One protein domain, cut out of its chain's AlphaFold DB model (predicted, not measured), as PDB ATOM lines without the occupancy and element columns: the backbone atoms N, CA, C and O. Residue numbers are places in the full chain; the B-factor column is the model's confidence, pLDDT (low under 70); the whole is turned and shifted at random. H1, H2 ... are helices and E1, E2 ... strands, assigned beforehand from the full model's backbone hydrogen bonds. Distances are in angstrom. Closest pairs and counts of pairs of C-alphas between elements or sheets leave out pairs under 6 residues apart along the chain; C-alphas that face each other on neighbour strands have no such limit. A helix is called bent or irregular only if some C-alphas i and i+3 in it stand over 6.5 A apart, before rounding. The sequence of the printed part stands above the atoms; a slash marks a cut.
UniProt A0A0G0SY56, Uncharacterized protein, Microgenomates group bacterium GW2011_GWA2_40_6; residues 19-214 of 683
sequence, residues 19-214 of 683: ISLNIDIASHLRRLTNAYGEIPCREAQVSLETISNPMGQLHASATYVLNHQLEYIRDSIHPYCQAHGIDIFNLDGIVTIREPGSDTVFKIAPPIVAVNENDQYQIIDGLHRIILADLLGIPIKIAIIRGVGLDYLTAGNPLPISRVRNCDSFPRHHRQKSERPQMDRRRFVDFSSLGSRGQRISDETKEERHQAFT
ATOM      1  N   ILE A  19     334.063 365.805 334.969       79.94
ATOM      2  CA  ILE A  19     333.675 364.398 334.864       79.94
ATOM      3  C   ILE A  19     332.252 364.210 335.366       79.94
ATOM      4  O   ILE A  19     331.908 364.592 336.481       79.94
ATOM      5  N   SER A  20     331.424 363.583 334.531       79.44
ATOM      6  CA  SER A  20     330.070 363.184 334.898       79.44
ATOM      7  C   SER A  20     329.886 361.679 334.715       79.44
ATOM      8  O   SER A  20     330.106 361.119 333.638       79.44
ATOM      9  N   LEU A  21     329.470 361.020 335.792       71.88
ATOM     10  CA  LEU A  21     329.061 359.620 335.825       71.88
ATOM     11  C   LEU A  21     327.537 359.615 335.863       71.88
ATOM     12  O   LEU A  21     326.990 359.886 336.922       71.88
ATOM     13  N   ASN A  22     326.837 359.429 334.739       63.16
ATOM     14  CA  ASN A  22     325.374 359.610 334.777       63.16
ATOM     15  C   ASN A  22     324.561 358.948 333.658       63.16
ATOM     16  O   ASN A  22     323.397 359.296 333.465       63.16
ATOM     17  N   ILE A  23     325.120 357.996 332.905       73.50
ATOM     18  CA  ILE A  23     324.314 357.271 331.915       73.50
ATOM     19  C   ILE A  23     324.274 355.791 332.272       73.50
ATOM     20  O   ILE A  23     325.290 355.101 332.188       73.50
ATOM     21  N   ASP A  24     323.070 355.330 332.617       89.31
ATOM     22  CA  ASP A  24     322.718 353.914 332.658       89.31
ATOM     23  C   ASP A  24     323.071 353.267 331.310       89.31
ATOM     24  O   ASP A  24     322.529 353.628 330.254       89.31
ATOM     25  N   ILE A  25     324.011 352.323 331.352       91.44
ATOM     26  CA  ILE A  25     324.512 351.624 330.171       91.44
ATOM     27  C   ILE A  25     323.382 350.883 329.450       91.44
ATOM     28  O   ILE A  25     323.344 350.901 328.219       91.44
ATOM     29  N   ALA A  26     322.412 350.323 330.180       92.00
ATOM     30  CA  ALA A  26     321.284 349.609 329.589       92.00
ATOM     31  C   ALA A  26     320.411 350.559 328.765       92.00
ATOM     32  O   ALA A  26     320.149 350.314 327.584       92.00
ATOM     33  N   SER A  27     320.031 351.695 329.352       90.25
ATOM     34  CA  SER A  27     319.298 352.753 328.655       90.25
ATOM     35  C   SER A  27     320.057 353.320 327.454       90.25
ATOM     36  O   SER A  27     319.438 353.779 326.493       90.25
ATOM     37  N   HIS A  28     321.393 353.348 327.476       90.81
ATOM     38  CA  HIS A  28     322.175 353.799 326.324       90.81
ATOM     39  C   HIS A  28     322.177 352.769 325.192       90.81
ATOM     40  O   HIS A  28     321.843 353.115 324.060       90.81
ATOM     41  N   LEU A  29     322.488 351.508 325.501       90.38
ATOM     42  CA  LEU A  29     322.533 350.419 324.525       90.38
ATOM     43  C   LEU A  29     321.187 350.250 323.807       90.38
ATOM     44  O   LEU A  29     321.160 350.161 322.583       90.38
ATOM     45  N   ARG A  30     320.069 350.342 324.539       91.81
ATOM     46  CA  ARG A  30     318.688 350.278 324.011       91.81
ATOM     47  C   ARG A  30     318.289 351.419 323.071       91.81
ATOM     48  O   ARG A  30     317.161 351.431 322.585       91.81
ATOM     49  N   ARG A  31     319.169 352.396 322.834       89.12
ATOM     50  CA  ARG A  31     318.953 353.527 321.914       89.12
ATOM     51  C   ARG A  31     319.934 353.551 320.745       89.12
ATOM     52  O   ARG A  31     319.769 354.390 319.862       89.12
ATOM     53  N   LEU A  32     320.944 352.683 320.739       86.75
ATOM     54  CA  LEU A  32     321.930 352.653 319.667       86.75
ATOM     55  C   LEU A  32     321.320 352.063 318.401       86.75
ATOM     56  O   LEU A  32     320.786 350.955 318.422       86.75
ATOM     57  N   THR A  33     321.431 352.804 317.304       82.81
ATOM     58  CA  THR A  33     320.978 352.345 315.998       82.81
ATOM     59  C   THR A  33     322.106 351.691 315.211       82.81
ATOM     60  O   THR A  33     323.261 352.110 315.314       82.81
ATOM     61  N   ASN A  34     321.778 350.702 314.382       83.25
ATOM     62  CA  ASN A  34     322.662 350.280 313.296       83.25
ATOM     63  C   ASN A  34     322.529 351.236 312.089       83.25
ATOM     64  O   ASN A  34     321.813 352.240 312.151       83.25
ATOM     65  N   ALA A  35     323.217 350.949 310.981       74.88
ATOM     66  CA  ALA A  35     323.200 351.831 309.808       74.88
ATOM     67  C   ALA A  35     321.856 351.831 309.050       74.88
ATOM     68  O   ALA A  35     321.632 352.712 308.223       74.88
ATOM     69  N   TYR A  36     320.957 350.885 309.344       78.38
ATOM     70  CA  TYR A  36     319.580 350.870 308.840       78.38
ATOM     71  C   TYR A  36     318.606 351.668 309.715       78.38
ATOM     72  O   TYR A  36     317.430 351.781 309.381       78.38
ATOM     73  N   GLY A  37     319.071 352.228 310.837       82.81
ATOM     74  CA  GLY A  37     318.207 352.909 311.801       82.81
ATOM     75  C   GLY A  37     317.430 351.959 312.717       82.81
ATOM     76  O   GLY A  37     316.633 352.425 313.534       82.81
ATOM     77  N   GLU A  38     317.668 350.648 312.631       84.50
ATOM     78  CA  GLU A  38     317.129 349.667 313.575       84.50
ATOM     79  C   GLU A  38     317.819 349.834 314.926       84.50
ATOM     80  O   GLU A  38     318.960 350.285 314.976       84.50
ATOM     81  N   ILE A  39     317.165 349.437 316.021       87.31
ATOM     82  CA  ILE A  39     317.747 349.462 317.371       87.31
ATOM     83  C   ILE A  39     317.852 348.023 317.891       87.31
ATOM     84  O   ILE A  39     316.948 347.579 318.601       87.31
ATOM     85  N   PRO A  40     318.920 347.274 317.554       87.19
ATOM     86  CA  PRO A  40     319.005 345.847 317.865       87.19
ATOM     87  C   PRO A  40     318.895 345.530 319.353       87.19
ATOM     88  O   PRO A  40     318.293 344.538 319.745       87.19
ATOM     89  N   CYS A  41     319.428 346.407 320.202       90.06
ATOM     90  CA  CYS A  41     319.405 346.203 321.643       90.06
ATOM     91  C   CYS A  41     318.109 346.680 322.314       90.06
ATOM     92  O   CYS A  41     318.088 346.726 323.539       90.06
ATOM     93  N   ARG A  42     317.054 347.071 321.575       92.62
ATOM     94  CA  ARG A  42     315.831 347.686 322.140       92.62
ATOM     95  C   ARG A  42     315.210 346.847 323.258       92.62
ATOM     96  O   ARG A  42     314.877 347.387 324.309       92.62
ATOM     97  N   GLU A  43     315.094 345.545 323.029       91.69
ATOM     98  CA  GLU A  43     314.472 344.583 323.948       91.69
ATOM     99  C   GLU A  43     315.506 343.709 324.668       91.69
ATOM    100  O   GLU A  43     315.159 342.800 325.417       91.69
ATOM    101  N   ALA A  44     316.794 344.010 324.483       92.38
ATOM    102  CA  ALA A  44     317.865 343.231 325.073       92.38
ATOM    103  C   ALA A  44     317.829 343.288 326.602       92.38
ATOM    104  O   ALA A  44     317.620 344.349 327.219       92.38
ATOM    105  N   GLN A  45     318.130 342.152 327.222       95.31
ATOM    106  CA  GLN A  45     318.476 342.109 328.634       95.31
ATOM    107  C   GLN A  45     319.925 342.571 328.777       95.31
ATOM    108  O   GLN A  45     320.823 342.004 328.155       95.31
ATOM    109  N   VAL A  46     320.134 343.622 329.571       95.12
ATOM    110  CA  VAL A  46     321.460 344.174 329.848       95.12
ATOM    111  C   VAL A  46     321.744 344.035 331.338       95.12
ATOM    112  O   VAL A  46     320.986 344.571 332.147       95.12
ATOM    113  N   SER A  47     322.818 343.333 331.693       96.38
ATOM    114  CA  SER A  47     323.315 343.195 333.069       96.38
ATOM    115  C   SER A  47     324.739 343.736 333.194       96.38
ATOM    116  O   SER A  47     325.491 343.771 332.220       96.38
ATOM    117  N   LEU A  48     325.109 344.173 334.397       96.50
ATOM    118  CA  LEU A  48     326.495 344.455 334.761       96.50
ATOM    119  C   LEU A  48     327.013 343.308 335.619       96.50
ATOM    120  O   LEU A  48     326.408 342.983 336.638       96.50
ATOM    121  N   GLU A  49     328.126 342.705 335.216       96.56
ATOM    122  CA  GLU A  49     328.724 341.570 335.922       96.56
ATOM    123  C   GLU A  49     330.237 341.767 336.045       96.56
ATOM    124  O   GLU A  49     330.881 342.308 335.145       96.56
ATOM    125  N   THR A  50     330.817 341.336 337.166       96.88
ATOM    126  CA  THR A  50     332.265 341.401 337.402       96.88
ATOM    127  C   THR A  50     332.908 340.059 337.082       96.88
ATOM    128  O   THR A  50     332.575 339.044 337.691       96.88
ATOM    129  N   ILE A  51     333.879 340.061 336.170       95.12
ATOM    130  CA  ILE A  51     334.643 338.878 335.775       95.12
ATOM    131  C   ILE A  51     336.045 338.941 336.373       95.12
ATOM    132  O   ILE A  51     336.787 339.892 336.144       95.12
ATOM    133  N   SER A  52     336.420 337.890 337.107       93.19
ATOM    134  CA  SER A  52     337.753 337.761 337.722       93.19
ATOM    135  C   SER A  52     338.776 337.036 336.837       93.19
ATOM    136  O   SER A  52     339.970 337.189 337.053       93.19
ATOM    137  N   ASN A  53     338.329 336.247 335.851       91.62
ATOM    138  CA  ASN A  53     339.203 335.532 334.913       91.62
ATOM    139  C   ASN A  53     338.722 335.734 333.464       91.62
ATOM    140  O   ASN A  53     338.047 334.856 332.911       91.62
ATOM    141  N   PRO A  54     339.025 336.891 332.844       89.88
ATOM    142  CA  PRO A  54     338.561 337.190 331.497       89.88
ATOM    143  C   PRO A  54     339.056 336.184 330.454       89.88
ATOM    144  O   PRO A  54     338.264 335.758 329.615       89.88
ATOM    145  N   MET A  55     340.318 335.740 330.523       88.25
ATOM    146  CA  MET A  55     340.887 334.805 329.541       88.25
ATOM    147  C   MET A  55     340.193 333.443 329.486       88.25
ATOM    148  O   MET A  55     340.147 332.832 328.418       88.25
ATOM    149  N   GLY A  56     339.676 332.959 330.618       88.50
ATOM    150  CA  GLY A  56     338.978 331.675 330.691       88.50
ATOM    151  C   GLY A  56     337.497 331.733 330.311       88.50
ATOM    152  O   GLY A  56     336.911 330.690 330.037       88.50
ATOM    153  N   GLN A  57     336.886 332.921 330.319       89.56
ATOM    154  CA  GLN A  57     335.427 333.076 330.217       89.56
ATOM    155  C   GLN A  57     334.976 333.823 328.957       89.56
ATOM    156  O   GLN A  57     333.861 333.612 328.486       89.56
ATOM    157  N   LEU A  58     335.828 334.684 328.395       95.12
ATOM    158  CA  LEU A  58     335.471 335.577 327.297       95.12
ATOM    159  C   LEU A  58     336.141 335.183 325.976       95.12
ATOM    160  O   LEU A  58     337.265 334.682 325.928       95.12
ATOM    161  N   HIS A  59     335.450 335.488 324.880       94.81
ATOM    162  CA  HIS A  59     335.916 335.285 323.515       94.81
ATOM    163  C   HIS A  59     336.073 336.627 322.797       94.81
ATOM    164  O   HIS A  59     335.163 337.448 322.779       94.81
ATOM    165  N   ALA A  60     337.212 336.866 322.162       93.00
ATOM    166  CA  ALA A  60     337.461 338.047 321.354       93.00
ATOM    167  C   ALA A  60     336.782 337.964 319.976       93.00
ATOM    168  O   ALA A  60     336.650 336.894 319.383       93.00
ATOM    169  N   SER A  61     336.407 339.121 319.432       85.81
ATOM    170  CA  SER A  61     335.993 339.285 318.029       85.81
ATOM    171  C   SER A  61     337.150 339.698 317.102       85.81
ATOM    172  O   SER A  61     336.989 339.724 315.879       85.81
ATOM    173  N   ALA A  62     338.318 340.017 317.669       89.31
ATOM    174  CA  ALA A  62     339.526 340.423 316.958       89.31
ATOM    175  C   ALA A  62     340.697 339.475 317.250       89.31
ATOM    176  O   ALA A  62     340.743 338.830 318.293       89.31
ATOM    177  N   THR A  63     341.650 339.403 316.321       89.69
ATOM    178  CA  THR A  63     342.836 338.529 316.411       89.69
ATOM    179  C   THR A  63     344.052 339.216 317.030       89.69
ATOM    180  O   THR A  63     345.058 338.559 317.299       89.69
ATOM    181  N   TYR A  64     343.990 340.529 317.252       92.69
ATOM    182  CA  TYR A  64     345.087 341.297 317.825       92.69
ATOM    183  C   TYR A  64     344.599 342.487 318.657       92.69
ATOM    184  O   TYR A  64     343.490 342.991 318.464       92.69
ATOM    185  N   VAL A  65     345.477 342.964 319.537       93.81
ATOM    186  CA  VAL A  65     345.415 344.267 320.206       93.81
ATOM    187  C   VAL A  65     346.699 345.043 319.927       93.81
ATOM    188  O   VAL A  65     347.735 344.469 319.598       93.81
ATOM    189  N   LEU A  66     346.614 346.367 320.009       93.19
ATOM    190  CA  LEU A  66     347.726 347.261 319.699       93.19
ATOM    191  C   LEU A  66     348.441 347.667 320.987       93.19
ATOM    192  O   LEU A  66     347.790 348.187 321.894       93.19
ATOM    193  N   ASN A  67     349.761 347.472 321.042       94.25
ATOM    194  CA  ASN A  67     350.578 347.763 322.225       94.25
ATOM    195  C   ASN A  67     350.455 349.225 322.655       94.25
ATOM    196  O   ASN A  67     350.105 349.488 323.800       94.25
ATOM    197  N   HIS A  68     350.566 350.166 321.714       91.12
ATOM    198  CA  HIS A  68     350.414 351.593 322.010       91.12
ATOM    199  C   HIS A  68     349.030 351.961 322.580       91.12
ATOM    200  O   HIS A  68     348.896 352.944 323.300       91.12
ATOM    201  N   GLN A  69     347.976 351.185 322.283       90.56
ATOM    202  CA  GLN A  69     346.652 351.405 322.878       90.56
ATOM    203  C   GLN A  69     346.577 350.857 324.306       90.56
ATOM    204  O   GLN A  69     345.945 351.480 325.154       90.56
ATOM    205  N   LEU A  70     347.224 349.721 324.586       94.38
ATOM    206  CA  LEU A  70     347.352 349.204 325.952       94.38
ATOM    207  C   LEU A  70     348.163 350.167 326.825       94.38
ATOM    208  O   LEU A  70     347.731 350.491 327.926       94.38
ATOM    209  N   GLU A  71     349.289 350.658 326.306       93.00
ATOM    210  CA  GLU A  71     350.147 351.657 326.954       93.00
ATOM    211  C   GLU A  71     349.378 352.948 327.224       93.00
ATOM    212  O   GLU A  71     349.357 353.415 328.354       93.00
ATOM    213  N   TYR A  72     348.641 353.473 326.241       90.00
ATOM    214  CA  TYR A  72     347.828 354.674 326.439       90.00
ATOM    215  C   TYR A  72     346.760 354.502 327.532       90.00
ATOM    216  O   TYR A  72     346.564 355.387 328.369       90.00
ATOM    217  N   ILE A  73     346.075 353.352 327.574       91.75
ATOM    218  CA  ILE A  73     345.100 353.083 328.639       91.75
ATOM    219  C   ILE A  73     345.809 352.985 329.997       91.75
ATOM    220  O   ILE A  73     345.340 353.582 330.963       91.75
ATOM    221  N   ARG A  74     346.933 352.261 330.070       94.38
ATOM    222  CA  ARG A  74     347.694 352.007 331.304       94.38
ATOM    223  C   ARG A  74     348.349 353.262 331.875       94.38
ATOM    224  O   ARG A  74     348.285 353.467 333.081       94.38
ATOM    225  N   ASP A  75     348.971 354.063 331.020       93.06
ATOM    226  CA  ASP A  75     349.890 355.134 331.420       93.06
ATOM    227  C   ASP A  75     349.219 356.511 331.407       93.06
ATOM    228  O   ASP A  75     349.734 357.453 332.000       93.06
ATOM    229  N   SER A  76     348.071 356.650 330.736       87.56
ATOM    230  CA  SER A  76     347.370 357.932 330.604       87.56
ATOM    231  C   SER A  76     345.941 357.868 331.133       87.56
ATOM    232  O   SER A  76     345.616 358.562 332.091       87.56
ATOM    233  N   ILE A  77     345.077 357.026 330.554       88.06
ATOM    234  CA  ILE A  77     343.642 357.028 330.897       88.06
ATOM    235  C   ILE A  77     343.390 356.518 332.318       88.06
ATOM    236  O   ILE A  77     342.637 357.145 333.063       88.06
ATOM    237  N   HIS A  78     344.002 355.394 332.702       91.38
ATOM    238  CA  HIS A  78     343.786 354.783 334.011       91.38
ATOM    239  C   HIS A  78     344.264 355.675 335.168       91.38
ATOM    240  O   HIS A  78     343.426 355.979 336.018       91.38
ATOM    241  N   PRO A  79     345.519 356.177 335.200       89.62
ATOM    242  CA  PRO A  79     345.991 357.021 336.301       89.62
ATOM    243  C   PRO A  79     345.181 358.311 336.420       89.62
ATOM    244  O   PRO A  79     344.880 358.766 337.521       89.62
ATOM    245  N   TYR A  80     344.773 358.872 335.284       85.75
ATOM    246  CA  TYR A  80     343.949 360.068 335.245       85.75
ATOM    247  C   TYR A  80     342.543 359.846 335.821       85.75
ATOM    248  O   TYR A  80     342.106 360.595 336.693       85.75
ATOM    249  N   CYS A  81     341.837 358.798 335.385       88.62
ATOM    250  CA  CYS A  81     340.522 358.465 335.942       88.62
ATOM    251  C   CYS A  81     340.631 358.130 337.436       88.62
ATOM    252  O   CYS A  81     339.808 358.578 338.235       88.62
ATOM    253  N   GLN A  82     341.688 357.414 337.824       91.62
ATOM    254  CA  GLN A  82     341.958 357.047 339.207       91.62
ATOM    255  C   GLN A  82     342.182 358.279 340.097       91.62
ATOM    256  O   GLN A  82     341.638 358.334 341.199       91.62
ATOM    257  N   ALA A  83     342.895 359.304 339.610       88.81
ATOM    258  CA  ALA A  83     343.068 360.585 340.308       88.81
ATOM    259  C   ALA A  83     341.742 361.331 340.551       88.81
ATOM    260  O   ALA A  83     341.665 362.217 341.404       88.81
ATOM    261  N   HIS A  84     340.683 360.956 339.832       87.00
ATOM    262  CA  HIS A  84     339.329 361.479 339.987       87.00
ATOM    263  C   HIS A  84     338.360 360.474 340.627       87.00
ATOM    264  O   HIS A  84     337.147 360.655 340.563       87.00
ATOM    265  N   GLY A  85     338.887 359.428 341.276       91.94
ATOM    266  CA  GLY A  85     338.093 358.433 342.000       91.94
ATOM    267  C   GLY A  85     337.324 357.469 341.095       91.94
ATOM    268  O   GLY A  85     336.368 356.842 341.545       91.94
ATOM    269  N   ILE A  86     337.713 357.357 339.823       92.69
ATOM    270  CA  ILE A  86     337.047 356.518 338.828       92.69
ATOM    271  C   ILE A  86     337.939 355.334 338.485       92.69
ATOM    272  O   ILE A  86     339.003 355.481 337.883       92.69
ATOM    273  N   ASP A  87     337.456 354.142 338.811       94.75
ATOM    274  CA  ASP A  87     338.069 352.889 338.393       94.75
ATOM    275  C   ASP A  87     337.513 352.464 337.026       94.75
ATOM    276  O   ASP A  87     336.376 352.001 336.908       94.75
ATOM    277  N   ILE A  88     338.328 352.602 335.974       94.56
ATOM    278  CA  ILE A  88     337.925 352.246 334.607       94.56
ATOM    279  C   ILE A  88     337.660 350.745 334.422       94.56
ATOM    280  O   ILE A  88     337.053 350.376 333.410       94.56
ATOM    281  N   PHE A  89     338.111 349.896 335.351       96.50
ATOM    282  CA  PHE A  89     337.861 348.457 335.367       96.50
ATOM    283  C   PHE A  89     336.587 348.094 336.139       96.50
ATOM    284  O   PHE A  89     336.054 347.010 335.924       96.50
ATOM    285  N   ASN A  90     336.034 348.995 336.958       96.38
ATOM    286  CA  ASN A  90     334.852 348.747 337.788       96.38
ATOM    287  C   ASN A  90     333.715 349.761 337.547       96.38
ATOM    288  O   ASN A  90     333.099 350.272 338.480       96.38
ATOM    289  N   LEU A  91     333.423 350.062 336.280       94.81
ATOM    290  CA  LEU A  91     332.430 351.073 335.905       94.81
ATOM    291  C   LEU A  91     330.980 350.573 336.022       94.81
ATOM    292  O   LEU A  91     330.609 349.589 335.389       94.81
ATOM    293  N   ASP A  92     330.136 351.312 336.747       92.75
ATOM    294  CA  ASP A  92     328.684 351.060 336.852       92.75
ATOM    295  C   ASP A  92     327.855 351.676 335.711       92.75
ATOM    296  O   ASP A  92     326.635 351.540 335.646       92.75
ATOM    297  N   GLY A  93     328.505 352.382 334.789       92.06
ATOM    298  CA  GLY A  93     327.836 353.083 333.705       92.06
ATOM    299  C   GLY A  93     328.827 353.808 332.812       92.06
ATOM    300  O   GLY A  93     330.028 353.535 332.832       92.06
ATOM    301  N   ILE A  94     328.324 354.736 332.004       92.38
ATOM    302  CA  ILE A  94     329.172 355.519 331.102       92.38
ATOM    303  C   ILE A  94     329.699 356.745 331.847       92.38
ATOM    304  O   ILE A  94     328.927 357.601 332.288       92.38
ATOM    305  N   VAL A  95     331.022 356.846 331.924       90.56
ATOM    306  CA  VAL A  95     331.733 358.042 332.376       90.56
ATOM    307  C   VAL A  95     331.933 358.958 331.184       90.56
ATOM    308  O   VAL A  95     332.410 358.524 330.138       90.56
ATOM    309  N   THR A  96     331.583 360.228 331.341       87.94
ATOM    310  CA  THR A  96     331.867 361.272 330.359       87.94
ATOM    311  C   THR A  96     332.935 362.200 330.921       87.94
ATOM    312  O   THR A  96     332.723 362.812 331.966       87.94
ATOM    313  N   ILE A  97     334.067 362.293 330.229       83.81
ATOM    314  CA  ILE A  97     335.219 363.125 330.569       83.81
ATOM    315  C   ILE A  97     335.273 364.266 329.558       83.81
ATOM    316  O   ILE A  97     335.420 364.027 328.357       83.81
ATOM    317  N   ARG A  98     335.154 365.502 330.034       81.81
ATOM    318  CA  ARG A  98     335.359 366.704 329.226       81.81
ATOM    319  C   ARG A  98     336.633 367.396 329.683       81.81
ATOM    320  O   ARG A  98     336.761 367.740 330.855       81.81
ATOM    321  N   GLU A  99     337.552 367.624 328.755       74.81
ATOM    322  CA  GLU A  99     338.726 368.450 329.020       74.81
ATOM    323  C   GLU A  99     338.315 369.935 329.059       74.81
ATOM    324  O   GLU A  99     337.570 370.381 328.184       74.81
ATOM    325  N   PRO A 100     338.739 370.734 330.051       67.25
ATOM    326  CA  PRO A 100     338.270 372.112 330.166       67.25
ATOM    327  C   PRO A 100     338.831 372.973 329.055       67.25
ATOM    328  O   PRO A 100     340.012 372.898 328.727       67.25
ATOM    329  N   GLY A 101     337.972 373.814 328.488       71.88
ATOM    330  CA  GLY A 101     338.332 374.616 327.322       71.88
ATOM    331  C   GLY A 101     338.444 373.809 326.025       71.88
ATOM    332  O   GLY A 101     338.792 374.386 325.001       71.88
ATOM    333  N   SER A 102     338.126 372.510 326.048       73.75
ATOM    334  CA  SER A 102     338.021 371.657 324.869       73.75
ATOM    335  C   SER A 102     336.562 371.265 324.646       73.75
ATOM    336  O   SER A 102     335.870 370.827 325.567       73.75
ATOM    337  N   ASP A 103     336.101 371.350 323.398       75.44
ATOM    338  CA  ASP A 103     334.812 370.774 322.987       75.44
ATOM    339  C   ASP A 103     334.867 369.235 322.924       75.44
ATOM    340  O   ASP A 103     333.855 368.557 322.713       75.44
ATOM    341  N   THR A 104     336.049 368.649 323.150       70.75
ATOM    342  CA  THR A 104     336.247 367.206 323.085       70.75
ATOM    343  C   THR A 104     335.679 366.525 324.324       70.75
ATOM    344  O   THR A 104     336.131 366.714 325.455       70.75
ATOM    345  N   VAL A 105     334.681 365.675 324.084       77.06
ATOM    346  CA  VAL A 105     334.034 364.857 325.106       77.06
ATOM    347  C   VAL A 105     334.388 363.391 324.879       77.06
ATOM    348  O   VAL A 105     333.991 362.780 323.881       77.06
ATOM    349  N   PHE A 106     335.094 362.810 325.841       79.56
ATOM    350  CA  PHE A 106     335.448 361.399 325.863       79.56
ATOM    351  C   PHE A 106     334.428 360.623 326.690       79.56
ATOM    352  O   PHE A 106     333.963 361.088 327.727       79.56
ATOM    353  N   LYS A 107     334.058 359.428 326.229       87.75
ATOM    354  CA  LYS A 107     333.184 358.520 326.973       87.75
ATOM    355  C   LYS A 107     333.931 357.233 327.257       87.75
ATOM    356  O   LYS A 107     334.632 356.741 326.382       87.75
ATOM    357  N   ILE A 108     333.760 356.701 328.455       90.75
ATOM    358  CA  ILE A 108     334.283 355.400 328.851       90.75
ATOM    359  C   ILE A 108     333.104 354.610 329.413       90.75
ATOM    360  O   ILE A 108     332.581 354.928 330.477       90.75
ATOM    361  N   ALA A 109     332.649 353.606 328.671       93.88
ATOM    362  CA  ALA A 109     331.678 352.620 329.147       93.88
ATOM    363  C   ALA A 109     332.397 351.393 329.730       93.88
ATOM    364  O   ALA A 109     333.590 351.246 329.467       93.88
ATOM    365  N   PRO A 110     331.730 350.485 330.463       95.88
ATOM    366  CA  PRO A 110     332.233 349.129 330.728       95.88
ATOM    367  C   PRO A 110     332.432 348.361 329.404       95.88
ATOM    368  O   PRO A 110     331.789 348.716 328.412       95.88
ATOM    369  N   PRO A 111     333.318 347.345 329.310       96.00
ATOM    370  CA  PRO A 111     333.427 346.538 328.096       96.00
ATOM    371  C   PRO A 111     332.092 345.863 327.796       96.00
ATOM    372  O   PRO A 111     331.369 345.490 328.717       96.00
ATOM    373  N   ILE A 112     331.784 345.697 326.516       95.62
ATOM    374  CA  ILE A 112     330.486 345.188 326.073       95.62
ATOM    375  C   ILE A 112     330.675 343.768 325.585       95.62
ATOM    376  O   ILE A 112     331.494 343.503 324.699       95.62
ATOM    377  N   VAL A 113     329.894 342.867 326.157       95.50
ATOM    378  CA  VAL A 113     329.919 341.442 325.865       95.50
ATOM    379  C   VAL A 113     328.519 341.016 325.450       95.50
ATOM    380  O   VAL A 113     327.547 341.363 326.107       95.50
ATOM    381  N   ALA A 114     328.395 340.278 324.356       94.56
ATOM    382  CA  ALA A 114     327.142 339.633 323.984       94.56
ATOM    383  C   ALA A 114     327.218 338.148 324.317       94.56
ATOM    384  O   ALA A 114     328.296 337.555 324.239       94.56
ATOM    385  N   VAL A 115     326.083 337.548 324.654       93.31
ATOM    386  CA  VAL A 115     325.980 336.096 324.803       93.31
ATOM    387  C   VAL A 115     325.274 335.513 323.599       93.31
ATOM    388  O   VAL A 115     324.203 335.979 323.215       93.31
ATOM    389  N   ASN A 116     325.922 334.532 322.981       84.00
ATOM    390  CA  ASN A 116     325.393 333.852 321.811       84.00
ATOM    391  C   ASN A 116     324.470 332.689 322.191       84.00
ATOM    392  O   ASN A 116     324.331 332.350 323.361       84.00
ATOM    393  N   GLU A 117     323.864 332.060 321.185       81.00
ATOM    394  CA  GLU A 117     322.948 330.922 321.362       81.00
ATOM    395  C   GLU A 117     323.597 329.703 322.043       81.00
ATOM    396  O   GLU A 117     322.896 328.855 322.580       81.00
ATOM    397  N   ASN A 118     324.932 329.635 322.062       83.75
ATOM    398  CA  ASN A 118     325.714 328.581 322.710       83.75
ATOM    399  C   ASN A 118     326.229 328.997 324.104       83.75
ATOM    400  O   ASN A 118     327.218 328.436 324.578       83.75
ATOM    401  N   ASP A 119     325.635 330.022 324.723       87.25
ATOM    402  CA  ASP A 119     326.052 330.602 326.007       87.25
ATOM    403  C   ASP A 119     327.525 331.066 326.056       87.25
ATOM    404  O   ASP A 119     328.142 331.181 327.118       87.25
ATOM    405  N   GLN A 120     328.112 331.386 324.900       88.88
ATOM    406  CA  GLN A 120     329.468 331.920 324.823       88.88
ATOM    407  C   GLN A 120     329.453 333.442 324.921       88.88
ATOM    408  O   GLN A 120     328.776 334.140 324.163       88.88
ATOM    409  N   TYR A 121     330.282 333.952 325.824       93.88
ATOM    410  CA  TYR A 121     330.478 335.373 326.060       93.88
ATOM    411  C   TYR A 121     331.468 335.942 325.047       93.88
ATOM    412  O   TYR A 121     332.667 335.658 325.108       93.88
ATOM    413  N   GLN A 122     330.981 336.757 324.118       93.56
ATOM    414  CA  GLN A 122     331.784 337.368 323.070       93.56
ATOM    415  C   GLN A 122     331.968 338.869 323.290       93.56
ATOM    416  O   GLN A 122     331.007 339.622 323.404       93.56
ATOM    417  N   ILE A 123     333.218 339.322 323.273       93.88
ATOM    418  CA  ILE A 123     333.607 340.724 323.379       93.88
ATOM    419  C   ILE A 123     333.248 341.451 322.086       93.88
ATOM    420  O   ILE A 123     333.824 341.204 321.017       93.88
ATOM    421  N   ILE A 124     332.327 342.396 322.219       91.50
ATOM    422  CA  ILE A 124     331.861 343.269 321.147       91.50
ATOM    423  C   ILE A 124     332.687 344.552 321.119       91.50
ATOM    424  O   ILE A 124     333.123 344.988 320.052       91.50
ATOM    425  N   ASP A 125     332.959 345.112 322.298       92.00
ATOM    426  CA  ASP A 125     333.760 346.318 322.465       92.00
ATOM    427  C   ASP A 125     334.556 346.290 323.781       92.00
ATOM    428  O   ASP A 125     334.153 345.656 324.757       92.00
ATOM    429  N   GLY A 126     335.699 346.979 323.824       93.38
ATOM    430  CA  GLY A 126     336.543 347.041 325.026       93.38
ATOM    431  C   GLY A 126     337.603 345.945 325.164       93.38
ATOM    432  O   GLY A 126     338.111 345.751 326.268       93.38
ATOM    433  N   LEU A 127     337.982 345.274 324.067       94.75
ATOM    434  CA  LEU A 127     339.002 344.212 324.076       94.75
ATOM    435  C   LEU A 127     340.314 344.654 324.744       94.75
ATOM    436  O   LEU A 127     340.800 343.955 325.622       94.75
ATOM    437  N   HIS A 128     340.863 345.822 324.399       94.94
ATOM    438  CA  HIS A 128     342.120 346.312 324.988       94.94
ATOM    439  C   HIS A 128     342.058 346.467 326.504       94.94
ATOM    440  O   HIS A 128     343.011 346.103 327.184       94.94
ATOM    441  N   ARG A 129     340.940 346.957 327.051       95.00
ATOM    442  CA  ARG A 129     340.794 347.095 328.505       95.00
ATOM    443  C   ARG A 129     340.625 345.739 329.188       95.00
ATOM    444  O   ARG A 129     341.149 345.566 330.279       95.00
ATOM    445  N   ILE A 130     339.950 344.783 328.546       95.88
ATOM    446  CA  ILE A 130     339.865 343.403 329.047       95.88
ATOM    447  C   ILE A 130     341.255 342.760 329.096       95.88
ATOM    448  O   ILE A 130     341.622 342.202 330.125       95.88
ATOM    449  N   ILE A 131     342.043 342.886 328.020       95.69
ATOM    450  CA  ILE A 131     343.428 342.392 327.993       95.69
ATOM    451  C   ILE A 131     344.262 343.075 329.078       95.69
ATOM    452  O   ILE A 131     345.004 342.409 329.786       95.69
ATOM    453  N   LEU A 132     344.137 344.395 329.240       95.75
ATOM    454  CA  LEU A 132     344.884 345.118 330.266       95.75
ATOM    455  C   LEU A 132     344.493 344.683 331.687       95.75
ATOM    456  O   LEU A 132     345.379 344.505 332.513       95.75
ATOM    457  N   ALA A 133     343.202 344.491 331.971       95.56
ATOM    458  CA  ALA A 133     342.737 344.018 333.276       95.56
ATOM    459  C   ALA A 133     343.312 342.639 333.616       95.56
ATOM    460  O   ALA A 133     343.801 342.432 334.723       95.56
ATOM    461  N   ASP A 134     343.324 341.736 332.635       94.62
ATOM    462  CA  ASP A 134     343.918 340.408 332.766       94.62
ATOM    463  C   ASP A 134     345.433 340.476 333.021       94.62
ATOM    464  O   ASP A 134     345.925 339.889 333.983       94.62
ATOM    465  N   LEU A 135     346.162 341.292 332.247       93.62
ATOM    466  CA  LEU A 135     347.599 341.526 332.445       93.62
ATOM    467  C   LEU A 135     347.928 342.103 333.830       93.62
ATOM    468  O   LEU A 135     349.019 341.860 334.349       93.62
ATOM    469  N   LEU A 136     347.012 342.878 334.414       93.62
ATOM    470  CA  LEU A 136     347.148 343.458 335.750       93.62
ATOM    471  C   LEU A 136     346.603 342.548 336.865       93.62
ATOM    472  O   LEU A 136     346.797 342.863 338.038       93.62
ATOM    473  N   GLY A 137     345.937 341.437 336.534       94.69
ATOM    474  CA  GLY A 137     345.284 340.557 337.505       94.69
ATOM    475  C   GLY A 137     344.111 341.214 338.244       94.69
ATOM    476  O   GLY A 137     343.858 340.885 339.403       94.69
ATOM    477  N   ILE A 138     343.418 342.164 337.606       95.19
ATOM    478  CA  ILE A 138     342.329 342.947 338.205       95.19
ATOM    479  C   ILE A 138     340.975 342.443 337.672       95.19
ATOM    480  O   ILE A 138     340.821 342.291 336.456       95.19
ATOM    481  N   PRO A 139     339.965 342.215 338.534       95.94
ATOM    482  CA  PRO A 139     338.608 341.923 338.084       95.94
ATOM    483  C   PRO A 139     338.028 343.075 337.259       95.94
ATOM    484  O   PRO A 139     338.179 344.239 337.619       95.94
ATOM    485  N   ILE A 140     337.308 342.760 336.183       96.94
ATOM    486  CA  ILE A 140     336.704 343.768 335.305       96.94
ATOM    487  C   ILE A 140     335.182 343.641 335.276       96.94
ATOM    488  O   ILE A 140     334.637 342.563 335.038       96.94
ATOM    489  N   LYS A 141     334.488 344.754 335.510       97.50
ATOM    490  CA  LYS A 141     333.040 344.882 335.351       97.50
ATOM    491  C   LYS A 141     332.708 345.099 333.878       97.50
ATOM    492  O   LYS A 141     333.250 346.004 333.244       97.50
ATOM    493  N   ILE A 142     331.824 344.268 333.343       97.31
ATOM    494  CA  ILE A 142     331.395 344.259 331.943       97.31
ATOM    495  C   ILE A 142     329.880 344.438 331.835       97.31
ATOM    496  O   ILE A 142     329.142 344.075 332.747       97.31
ATOM    497  N   ALA A 143     329.422 344.974 330.706       96.94
ATOM    498  CA  ALA A 143     328.014 345.023 330.339       96.94
ATOM    499  C   ALA A 143     327.688 343.841 329.421       96.94
ATOM    500  O   ALA A 143     328.235 343.743 328.320       96.94
ATOM    501  N   ILE A 144     326.804 342.952 329.868       96.94
ATOM    502  CA  ILE A 144     326.390 341.767 329.121       96.94
ATOM    503  C   ILE A 144     325.050 342.016 328.441       96.94
ATOM    504  O   ILE A 144     324.097 342.438 329.086       96.94
ATOM    505  N   ILE A 145     324.979 341.721 327.145       95.62
ATOM    506  CA  ILE A 145     323.784 341.804 326.305       95.62
ATOM    507  C   ILE A 145     323.285 340.382 326.021       95.62
ATOM    508  O   ILE A 145     324.035 339.555 325.496       95.62
ATOM    509  N   ARG A 146     322.015 340.107 326.336       94.81
ATOM    510  CA  ARG A 146     321.325 338.835 326.049       94.81
ATOM    511  C   ARG A 146     320.043 339.077 325.256       94.81
ATOM    512  O   ARG A 146     319.438 340.145 325.361       94.81
ATOM    513  N   GLY A 147     319.617 338.066 324.499       88.56
ATOM    514  CA  GLY A 147     318.381 338.111 323.707       88.56
ATOM    515  C   GLY A 147     318.495 338.887 322.391       88.56
ATOM    516  O   GLY A 147     317.482 339.323 321.859       88.56
ATOM    517  N   VAL A 148     319.711 339.079 321.868       85.81
ATOM    518  CA  VAL A 148     319.956 339.712 320.562       85.81
ATOM    519  C   VAL A 148     320.830 338.783 319.729       85.81
ATOM    520  O   VAL A 148     321.876 338.341 320.205       85.81
ATOM    521  N   GLY A 149     320.424 338.505 318.488       80.06
ATOM    522  CA  GLY A 149     321.230 337.708 317.564       80.06
ATOM    523  C   GLY A 149     322.603 338.347 317.331       80.06
ATOM    524  O   GLY A 149     322.696 339.554 317.087       80.06
ATOM    525  N   LEU A 150     323.676 337.551 317.394       74.50
ATOM    526  CA  LEU A 150     325.047 338.052 317.227       74.50
ATOM    527  C   LEU A 150     325.266 338.769 315.890       74.50
ATOM    528  O   LEU A 150     326.079 339.692 315.829       74.50
ATOM    529  N   ASP A 151     324.502 338.399 314.865       74.69
ATOM    530  CA  ASP A 151     324.541 338.994 313.527       74.69
ATOM    531  C   ASP A 151     324.204 340.495 313.525       74.69
ATOM    532  O   ASP A 151     324.549 341.213 312.586       74.69
ATOM    533  N   TYR A 152     323.589 340.999 314.599       75.00
ATOM    534  CA  TYR A 152     323.333 342.424 314.810       75.00
ATOM    535  C   TYR A 152     324.404 343.131 315.655       75.00
ATOM    536  O   TYR A 152     324.419 344.360 315.742       75.00
ATOM    537  N   LEU A 153     325.303 342.388 316.302       76.62
ATOM    538  CA  LEU A 153     326.233 342.925 317.302       76.62
ATOM    539  C   LEU A 153     327.701 342.800 316.890       76.62
ATOM    540  O   LEU A 153     328.501 343.679 317.201       76.62
ATOM    541  N   THR A 154     328.087 341.737 316.182       74.12
ATOM    542  CA  THR A 154     329.491 341.476 315.840       74.12
ATOM    543  C   THR A 154     329.663 340.759 314.508       74.12
ATOM    544  O   THR A 154     328.888 339.902 314.118       74.12
ATOM    545  N   ALA A 155     330.754 341.105 313.823       64.62
ATOM    546  CA  ALA A 155     331.098 340.617 312.487       64.62
ATOM    547  C   ALA A 155     332.163 339.506 312.482       64.62
ATOM    548  O   ALA A 155     332.698 339.188 311.421       64.62
ATOM    549  N   GLY A 156     332.594 339.032 313.652       74.19
ATOM    550  CA  GLY A 156     333.665 338.040 313.778       74.19
ATOM    551  C   GLY A 156     333.207 336.846 314.594       74.19
ATOM    552  O   GLY A 156     332.459 337.019 315.551       74.19
ATOM    553  N   ASN A 157     333.690 335.655 314.251       81.94
ATOM    554  CA  ASN A 157     333.458 334.460 315.061       81.94
ATOM    555  C   ASN A 157     334.129 334.603 316.439       81.94
ATOM    556  O   ASN A 157     335.215 335.187 316.519       81.94
ATOM    557  N   PRO A 158     333.539 334.075 317.520       87.06
ATOM    558  CA  PRO A 158     334.180 334.081 318.828       87.06
ATOM    559  C   PRO A 158     335.532 333.353 318.767       87.06
ATOM    560  O   PRO A 158     335.643 332.241 318.254       87.06
ATOM    561  N   LEU A 159     336.580 333.995 319.281       89.81
ATOM    562  CA  LEU A 159     337.923 333.431 319.403       89.81
ATOM    563  C   LEU A 159     338.349 333.417 320.871       89.81
ATOM    564  O   LEU A 159     338.181 334.434 321.535       89.81
ATOM    565  N   PRO A 160     338.972 332.347 321.384       91.88
ATOM    566  CA  PRO A 160     339.584 332.393 322.708       91.88
ATOM    567  C   PRO A 160     340.559 333.569 322.821       91.88
ATOM    568  O   PRO A 160     341.356 333.794 321.904       91.88
ATOM    569  N   ILE A 161     340.531 334.303 323.938       92.62
ATOM    570  CA  ILE A 161     341.431 335.452 324.152       92.62
ATOM    571  C   ILE A 161     342.906 335.047 324.049       92.62
ATOM    572  O   ILE A 161     343.720 335.823 323.562       92.62
ATOM    573  N   SER A 162     343.249 333.806 324.395       89.94
ATOM    574  CA  SER A 162     344.598 333.247 324.224       89.94
ATOM    575  C   SER A 162     345.119 333.264 322.779       89.94
ATOM    576  O   SER A 162     346.317 333.103 322.560       89.94
ATOM    577  N   ARG A 163     344.248 333.470 321.781       91.69
ATOM    578  CA  ARG A 163     344.627 333.646 320.371       91.69
ATOM    579  C   ARG A 163     344.828 335.107 319.960       91.69
ATOM    580  O   ARG A 163     345.249 335.347 318.828       91.69
ATOM    581  N   VAL A 164     344.527 336.067 320.831       92.69
ATOM    582  CA  VAL A 164     344.728 337.498 320.581       92.69
ATOM    583  C   VAL A 164     346.211 337.819 320.723       92.69
ATOM    584  O   VAL A 164     346.819 337.548 321.754       92.69
ATOM    585  N   ARG A 165     346.807 338.399 319.679       93.44
ATOM    586  CA  ARG A 165     348.220 338.795 319.682       93.44
ATOM    587  C   ARG A 165     348.393 340.267 320.031       93.44
ATOM    588  O   ARG A 165     347.666 341.120 319.531       93.44
ATOM    589  N   ASN A 166     349.425 340.564 320.801       93.50
ATOM    590  CA  ASN A 166     349.913 341.924 320.985       93.50
ATOM    591  C   ASN A 166     350.726 342.337 319.750       93.50
ATOM    592  O   ASN A 166     351.582 341.578 319.290       93.50
ATOM    593  N   CYS A 167     350.438 343.501 319.173       91.94
ATOM    594  CA  CYS A 167     351.108 343.996 317.971       91.94
ATOM    595  C   CYS A 167     351.479 345.475 318.119       91.94
ATOM    596  O   CYS A 167     350.670 346.276 318.585       91.94
ATOM    597  N   ASP A 168     352.665 345.866 317.654       90.25
ATOM    598  CA  ASP A 168     353.087 347.278 317.666       90.25
ATOM    599  C   ASP A 168     352.369 348.102 316.592       90.25
ATOM    600  O   ASP A 168     352.057 349.280 316.775       90.25
ATOM    601  N   SER A 169     352.057 347.458 315.466       87.25
ATOM    602  CA  SER A 169     351.405 348.062 314.309       87.25
ATOM    603  C   SER A 169     350.290 347.172 313.766       87.25
ATOM    604  O   SER A 169     350.163 346.003 314.133       87.25
ATOM    605  N   PHE A 170     349.460 347.736 312.886       80.62
ATOM    606  CA  PHE A 170     348.421 346.984 312.192       80.62
ATOM    607  C   PHE A 170     349.055 345.852 311.364       80.62
ATOM    608  O   PHE A 170     349.837 346.132 310.451       80.62
ATOM    609  N   PRO A 171     348.731 344.578 311.638       76.50
ATOM    610  CA  PRO A 171     349.305 343.472 310.885       76.50
ATOM    611  C   PRO A 171     348.868 343.512 309.410       76.50
ATOM    612  O   PRO A 171     347.680 343.435 309.107       76.50
ATOM    613  N   ARG A 172     349.838 343.575 308.484       64.81
ATOM    614  CA  ARG A 172     349.616 343.758 307.031       64.81
ATOM    615  C   ARG A 172     348.763 342.669 306.360       64.81
ATOM    616  O   ARG A 172     348.151 342.933 305.332       64.81
ATOM    617  N   HIS A 173     348.703 341.467 306.941       60.53
ATOM    618  CA  HIS A 173     348.014 340.302 306.360       60.53
ATOM    619  C   HIS A 173     346.971 339.656 307.284       60.53
ATOM    620  O   HIS A 173     346.365 338.652 306.916       60.53
ATOM    621  N   HIS A 174     346.727 340.208 308.476       55.09
ATOM    622  CA  HIS A 174     345.699 339.669 309.366       55.09
ATOM    623  C   HIS A 174     344.388 340.426 309.174       55.09
ATOM    624  O   HIS A 174     344.306 341.642 309.353       55.09
ATOM    625  N   ARG A 175     343.318 339.687 308.857       56.56
ATOM    626  CA  ARG A 175     341.961 340.218 308.993       56.56
ATOM    627  C   ARG A 175     341.773 340.636 310.453       56.56
ATOM    628  O   ARG A 175     341.965 339.837 311.364       56.56
ATOM    629  N   GLN A 176     341.392 341.897 310.660       56.50
ATOM    630  CA  GLN A 176     341.203 342.486 311.992       56.50
ATOM    631  C   GLN A 176     340.184 341.738 312.858       56.50
ATOM    632  O   GLN A 176     340.250 341.804 314.080       56.50
ATOM    633  N   LYS A 177     339.260 341.016 312.225       59.56
ATOM    634  CA  LYS A 177     338.299 340.129 312.876       59.56
ATOM    635  C   LYS A 177     338.554 338.701 312.389       59.56
ATOM    636  O   LYS A 177     338.966 338.543 311.233       59.56
ATOM    637  N   SER A 178     338.333 337.701 313.249       56.03
ATOM    638  CA  SER A 178     338.186 336.282 312.861       56.03
ATOM    639  C   SER A 178     337.379 336.182 311.573       56.03
ATOM    640  O   SER A 178     336.518 337.033 311.355       56.03
ATOM    641  N   GLU A 179     337.687 335.198 310.719       55.03
ATOM    642  CA  GLU A 179     337.059 334.994 309.408       55.03
ATOM    643  C   GLU A 179     335.616 335.489 309.373       55.03
ATOM    644  O   GLU A 179     334.727 334.915 309.991       55.03
ATOM    645  N   ARG A 180     335.433 336.642 308.721       54.78
ATOM    646  CA  ARG A 180     334.142 337.313 308.646       54.78
ATOM    647  C   ARG A 180     333.208 336.422 307.833       54.78
ATOM    648  O   ARG A 180     333.548 336.165 306.670       54.78
ATOM    649  N   PRO A 181     332.047 336.011 308.365       52.28
ATOM    650  CA  PRO A 181     330.936 335.618 307.513       52.28
ATOM    651  C   PRO A 181     330.707 336.731 306.476       52.28
ATOM    652  O   PRO A 181     330.976 337.903 306.767       52.28
ATOM    653  N   GLN A 182     330.256 336.402 305.265       53.44
ATOM    654  CA  GLN A 182     329.887 337.388 304.237       53.44
ATOM    655  C   GLN A 182     328.619 338.175 304.644       53.44
ATOM    656  O   GLN A 182     327.624 338.178 303.933       53.44
ATOM    657  N   MET A 183     328.616 338.810 305.815       57.25
ATOM    658  CA  MET A 183     327.470 339.536 306.349       57.25
ATOM    659  C   MET A 183     327.613 341.046 306.177       57.25
ATOM    660  O   MET A 183     328.709 341.616 306.248       57.25
ATOM    661  N   ASP A 184     326.467 341.689 305.959       67.12
ATOM    662  CA  ASP A 184     326.337 343.124 305.741       67.12
ATOM    663  C   ASP A 184     326.725 343.922 306.995       67.12
ATOM    664  O   ASP A 184     326.084 343.831 308.045       67.12
ATOM    665  N   ARG A 185     327.761 344.763 306.874       65.25
ATOM    666  CA  ARG A 185     328.256 345.607 307.970       65.25
ATOM    667  C   ARG A 185     327.225 346.576 308.531       65.25
ATOM    668  O   ARG A 185     327.386 347.024 309.663       65.25
ATOM    669  N   ARG A 186     326.196 346.906 307.755       65.25
ATOM    670  CA  ARG A 186     325.152 347.856 308.140       65.25
ATOM    671  C   ARG A 186     324.218 347.312 309.218       65.25
ATOM    672  O   ARG A 186     323.561 348.107 309.884       65.25
ATOM    673  N   ARG A 187     324.202 345.989 309.428       71.38
ATOM    674  CA  ARG A 187     323.412 345.341 310.488       71.38
ATOM    675  C   ARG A 187     324.002 345.542 311.882       71.38
ATOM    676  O   ARG A 187     323.250 345.502 312.853       71.38
ATOM    677  N   PHE A 188     325.310 345.798 311.983       79.75
ATOM    678  CA  PHE A 188     325.990 345.921 313.270       79.75
ATOM    679  C   PHE A 188     325.721 347.263 313.946       79.75
ATOM    680  O   PHE A 188     325.768 348.321 313.316       79.75
ATOM    681  N   VAL A 189     325.511 347.219 315.258       80.88
ATOM    682  CA  VAL A 189     325.479 348.418 316.097       80.88
ATOM    683  C   VAL A 189     326.869 349.055 316.170       80.88
ATOM    684  O   VAL A 189     327.867 348.382 316.439       80.88
ATOM    685  N   ASP A 190     326.944 350.373 315.964       81.00
ATOM    686  CA  ASP A 190     328.186 351.119 316.154       81.00
ATOM    687  C   ASP A 190     328.401 351.483 317.634       81.00
ATOM    688  O   ASP A 190     327.912 352.494 318.147       81.00
ATOM    689  N   PHE A 191     329.194 350.664 318.323       84.44
ATOM    690  CA  PHE A 191     329.595 350.902 319.712       84.44
ATOM    691  C   PHE A 191     330.697 351.952 319.865       84.44
ATOM    692  O   PHE A 191     331.055 352.315 320.981       84.44
ATOM    693  N   SER A 192     331.231 352.513 318.778       74.88
ATOM    694  CA  SER A 192     332.323 353.489 318.868       74.88
ATOM    695  C   SER A 192     331.913 354.829 319.504       74.88
ATOM    696  O   SER A 192     332.770 355.676 319.765       74.88
ATOM    697  N   SER A 193     330.621 355.040 319.772       72.62
ATOM    698  CA  SER A 193     330.095 356.133 320.603       72.62
ATOM    699  C   SER A 193     330.363 355.946 322.108       72.62
ATOM    700  O   SER A 193     330.311 356.922 322.859       72.62
ATOM    701  N   LEU A 194     330.693 354.724 322.537       76.81
ATOM    702  CA  LEU A 194     330.951 354.335 323.929       76.81
ATOM    703  C   LEU A 194     332.436 354.379 324.318       76.81
ATOM    704  O   LEU A 194     332.776 354.177 325.484       76.81
ATOM    705  N   GLY A 195     333.299 354.706 323.349       60.66
ATOM    706  CA  GLY A 195     334.662 355.180 323.579       60.66
ATOM    707  C   GLY A 195     335.581 354.203 324.311       60.66
ATOM    708  O   GLY A 195     336.449 354.628 325.068       60.66
ATOM    709  N   SER A 196     335.486 352.903 324.029       54.16
ATOM    710  CA  SER A 196     336.388 351.878 324.585       54.16
ATOM    711  C   SER A 196     337.891 352.147 324.428       54.16
ATOM    712  O   SER A 196     338.697 351.535 325.125       54.16
ATOM    713  N   ARG A 197     338.284 353.055 323.524       51.12
ATOM    714  CA  ARG A 197     339.673 353.475 323.286       51.12
ATOM    715  C   ARG A 197     340.129 354.677 324.120       51.12
ATOM    716  O   ARG A 197     341.260 355.110 323.938       51.12
ATOM    717  N   GLY A 198     339.262 355.288 324.933       42.69
ATOM    718  CA  GLY A 198     339.560 356.570 325.592       42.69
ATOM    719  C   GLY A 198     339.779 357.736 324.614       42.69
ATOM    720  O   GLY A 198     340.114 358.834 325.028       42.69
ATOM    721  N   GLN A 199     339.565 357.513 323.314       45.72
ATOM    722  CA  GLN A 199     339.610 358.515 322.260       45.72
ATOM    723  C   GLN A 199     338.239 358.568 321.599       45.72
ATOM    724  O   GLN A 199     337.794 357.580 321.007       45.72
ATOM    725  N   ARG A 200     337.587 359.731 321.642       46.44
ATOM    726  CA  ARG A 200     336.585 360.078 320.643       46.44
ATOM    727  C   ARG A 200     337.209 361.136 319.745       46.44
ATOM    728  O   ARG A 200     337.466 362.254 320.158       46.44
ATOM    729  N   ILE A 201     337.440 360.740 318.502       45.09
ATOM    730  CA  ILE A 201     337.210 361.606 317.347       45.09
ATOM    731  C   ILE A 201     335.789 362.147 317.568       45.09
ATOM    732  O   ILE A 201     334.889 361.316 317.733       45.09
ATOM    733  N   SER A 202     335.595 363.462 317.714       45.56
ATOM    734  CA  SER A 202     334.272 364.028 318.025       45.56
ATOM    735  C   SER A 202     333.231 363.523 317.012       45.56
ATOM    736  O   SER A 202     333.589 363.020 315.945       45.56
ATOM    737  N   ASP A 203     331.934 363.591 317.336       42.75
ATOM    738  CA  ASP A 203     330.923 363.327 316.300       42.75
ATOM    739  C   ASP A 203     331.139 364.276 315.119       42.75
ATOM    740  O   ASP A 203     331.087 363.810 313.993       42.75
ATOM    741  N   GLU A 204     331.596 365.504 315.393       39.50
ATOM    742  CA  GLU A 204     332.160 366.438 314.421       39.50
ATOM    743  C   GLU A 204     333.406 365.929 313.709       39.50
ATOM    744  O   GLU A 204     333.494 366.226 312.551       39.50
ATOM    745  N   THR A 205     334.326 365.135 314.267       41.41
ATOM    746  CA  THR A 205     335.514 364.623 313.551       41.41
ATOM    747  C   THR A 205     335.273 363.272 312.869       41.41
ATOM    748  O   THR A 205     336.034 362.844 312.000       41.41
ATOM    749  N   LYS A 206     334.201 362.556 313.229       40.59
ATOM    750  CA  LYS A 206     333.670 361.438 312.438       40.59
ATOM    751  C   LYS A 206     332.824 361.977 311.302       40.59
ATOM    752  O   LYS A 206     332.994 361.501 310.183       40.59
ATOM    753  N   GLU A 207     332.013 362.999 311.569       35.16
ATOM    754  CA  GLU A 207     331.401 363.832 310.548       35.16
ATOM    755  C   GLU A 207     332.471 364.531 309.730       35.16
ATOM    756  O   GLU A 207     332.341 364.378 308.553       35.16
ATOM    757  N   GLU A 208     333.574 365.090 310.240       34.75
ATOM    758  CA  GLU A 208     334.740 365.678 309.529       34.75
ATOM    759  C   GLU A 208     335.683 364.609 308.997       34.75
ATOM    760  O   GLU A 208     336.621 364.936 308.302       34.75
ATOM    761  N   ARG A 209     335.486 363.317 309.243       35.59
ATOM    762  CA  ARG A 209     336.132 362.262 308.439       35.59
ATOM    763  C   ARG A 209     335.206 361.793 307.329       35.59
ATOM    764  O   ARG A 209     335.691 361.465 306.255       35.59
ATOM    765  N   HIS A 210     333.897 361.869 307.543       32.69
ATOM    766  CA  HIS A 210     332.874 361.808 306.499       32.69
ATOM    767  C   HIS A 210     332.767 363.122 305.676       32.69
ATOM    768  O   HIS A 210     332.345 363.079 304.528       32.69
ATOM    769  N   GLN A 211     333.234 364.254 306.215       32.22
ATOM    770  CA  GLN A 211     333.176 365.649 305.749       32.22
ATOM    771  C   GLN A 211     334.606 366.205 305.545       32.22
ATOM    772  O   GLN A 211     334.790 367.200 304.877       32.22
ATOM    773  N   ALA A 212     335.700 365.540 305.912       30.81
ATOM    774  CA  ALA A 212     336.983 365.740 305.203       30.81
ATOM    775  C   ALA A 212     336.898 365.120 303.801       30.81
ATOM    776  O   ALA A 212     337.674 365.465 302.917       30.81
ATOM    777  N   PHE A 213     335.882 364.280 303.580       32.50
ATOM    778  CA  PHE A 213     335.324 363.945 302.273       32.50
ATOM    779  C   PHE A 213     334.207 364.915 301.809       32.50
ATOM    780  O   PHE A 213     333.604 364.700 300.763       32.50
ATOM    781  N   THR A 214     333.922 366.008 302.531       31.20
ATOM    782  CA  THR A 214     332.987 367.107 302.182       31.20
ATOM    783  C   THR A 214     333.244 368.356 303.055       31.20
ATOM    784  O   THR A 214     332.589 368.545 304.074       31.20
TER     785      THR A 214
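This is residues 19 to 214 of the 683 residues of an uncharacterized protein of Microgenomates group bacterium GW2011_GWA2_40_6 (UniProt A0A0G0SY56). A strongly twisted five-stranded sheet makes one side of the body, with H1 and H4 on the same face of it; E4 and the long helix H3 pack on H4. A small three-stranded sheet, E1 E5 E6, lies beyond the large one, and a long stretch with no named element, residues 168 to 202, whose C-alphas lie 4 to 23 A from the mean of all C-alphas, leads to H5, the element whose centre is farthest from that mean, at 19.5 A. The printed part has 196 residues, with five named helices and ten named strands in the order E1 H1 E2 H2 E3 E4 H3 E5 E6 E7 E8 H4 E9 E10 H5; the large sheet runs E2 E9 E7 E8 E3 and is mixed. The class is mixed, helices and strands, with under half of the residues, 90, in named elements. The whole is compact and rounded, with a radius of gyration of the C-alphas of 16.3 A and spans of 45 by 44 by 38 A.

E1, residues 19 to 23, begins at C-alpha 19 (333.675, 364.398, 334.864); H1 is 25 to 29. E2, 45 to 51, is 18.0 A long. H2 is 54 to 57, E3 58 to 60 and E4 64 to 66. H3, 67 to 83, is 23.4 A long and irregular, but only just: C-alphas 75 and 78 are 6.6 A apart. E5 is 94 to 98, E6 105 to 108, E7 112 to 115 and E8 121 to 125. H4, 127 to 136, is 14.3 A long, and E9, 140 to 146, is 18.6 A. E10 is 165 to 167; H5, 203 to 210, ends at C-alpha 210 (332.874, 361.808, 306.499).

E2 and E9 are antiparallel, with N 47 and O 144 at 3.0 A. E9 and E7 are parallel (N 145 and O 113, 2.8 A). E7 and E8 form a hairpin (N 114 and O 122, 2.9 A), and E8 and E3 are parallel (N 123 and O 59, 2.7 A). H1 has a height over this sheet of 8.8 A, H4 of 8.9 A; H2 only grazes it. H3 touches H4 with residues 69 to 74 alone, closest at the C-alphas of Leu 70 and His 128, 6.1 A, about perpendicular at 72 degrees, only just. H2 touches H4, closest at the C-alphas of Pro 54 and Asp 134, 6.4 A. E4 and E10 are parallel (N 65 and O 165, 2.9 A). E1 and E5 are antiparallel (N 20 and O 96, 3.0 A); E5 and E6 form a hairpin (N 97 and O 106, 2.8 A). H3 only grazes this sheet with residues 77 to 81. H5 touches no helix. Each O i to N i+4 pair is within hydrogen-bond range in H1, H4 and H5, and 11 of 13 in H3; H2 is too short for one.

The C-alphas farthest apart, of Gly 101 and Asn 118, are 48.0 A apart. The printed part has no cut. Long links join H1 to E2, E9 to E10 and E10 to H5. The mean pLDDT of the printed part is 81.2; 38 residues are under 70, among them 172 to 186 and 195 to 214.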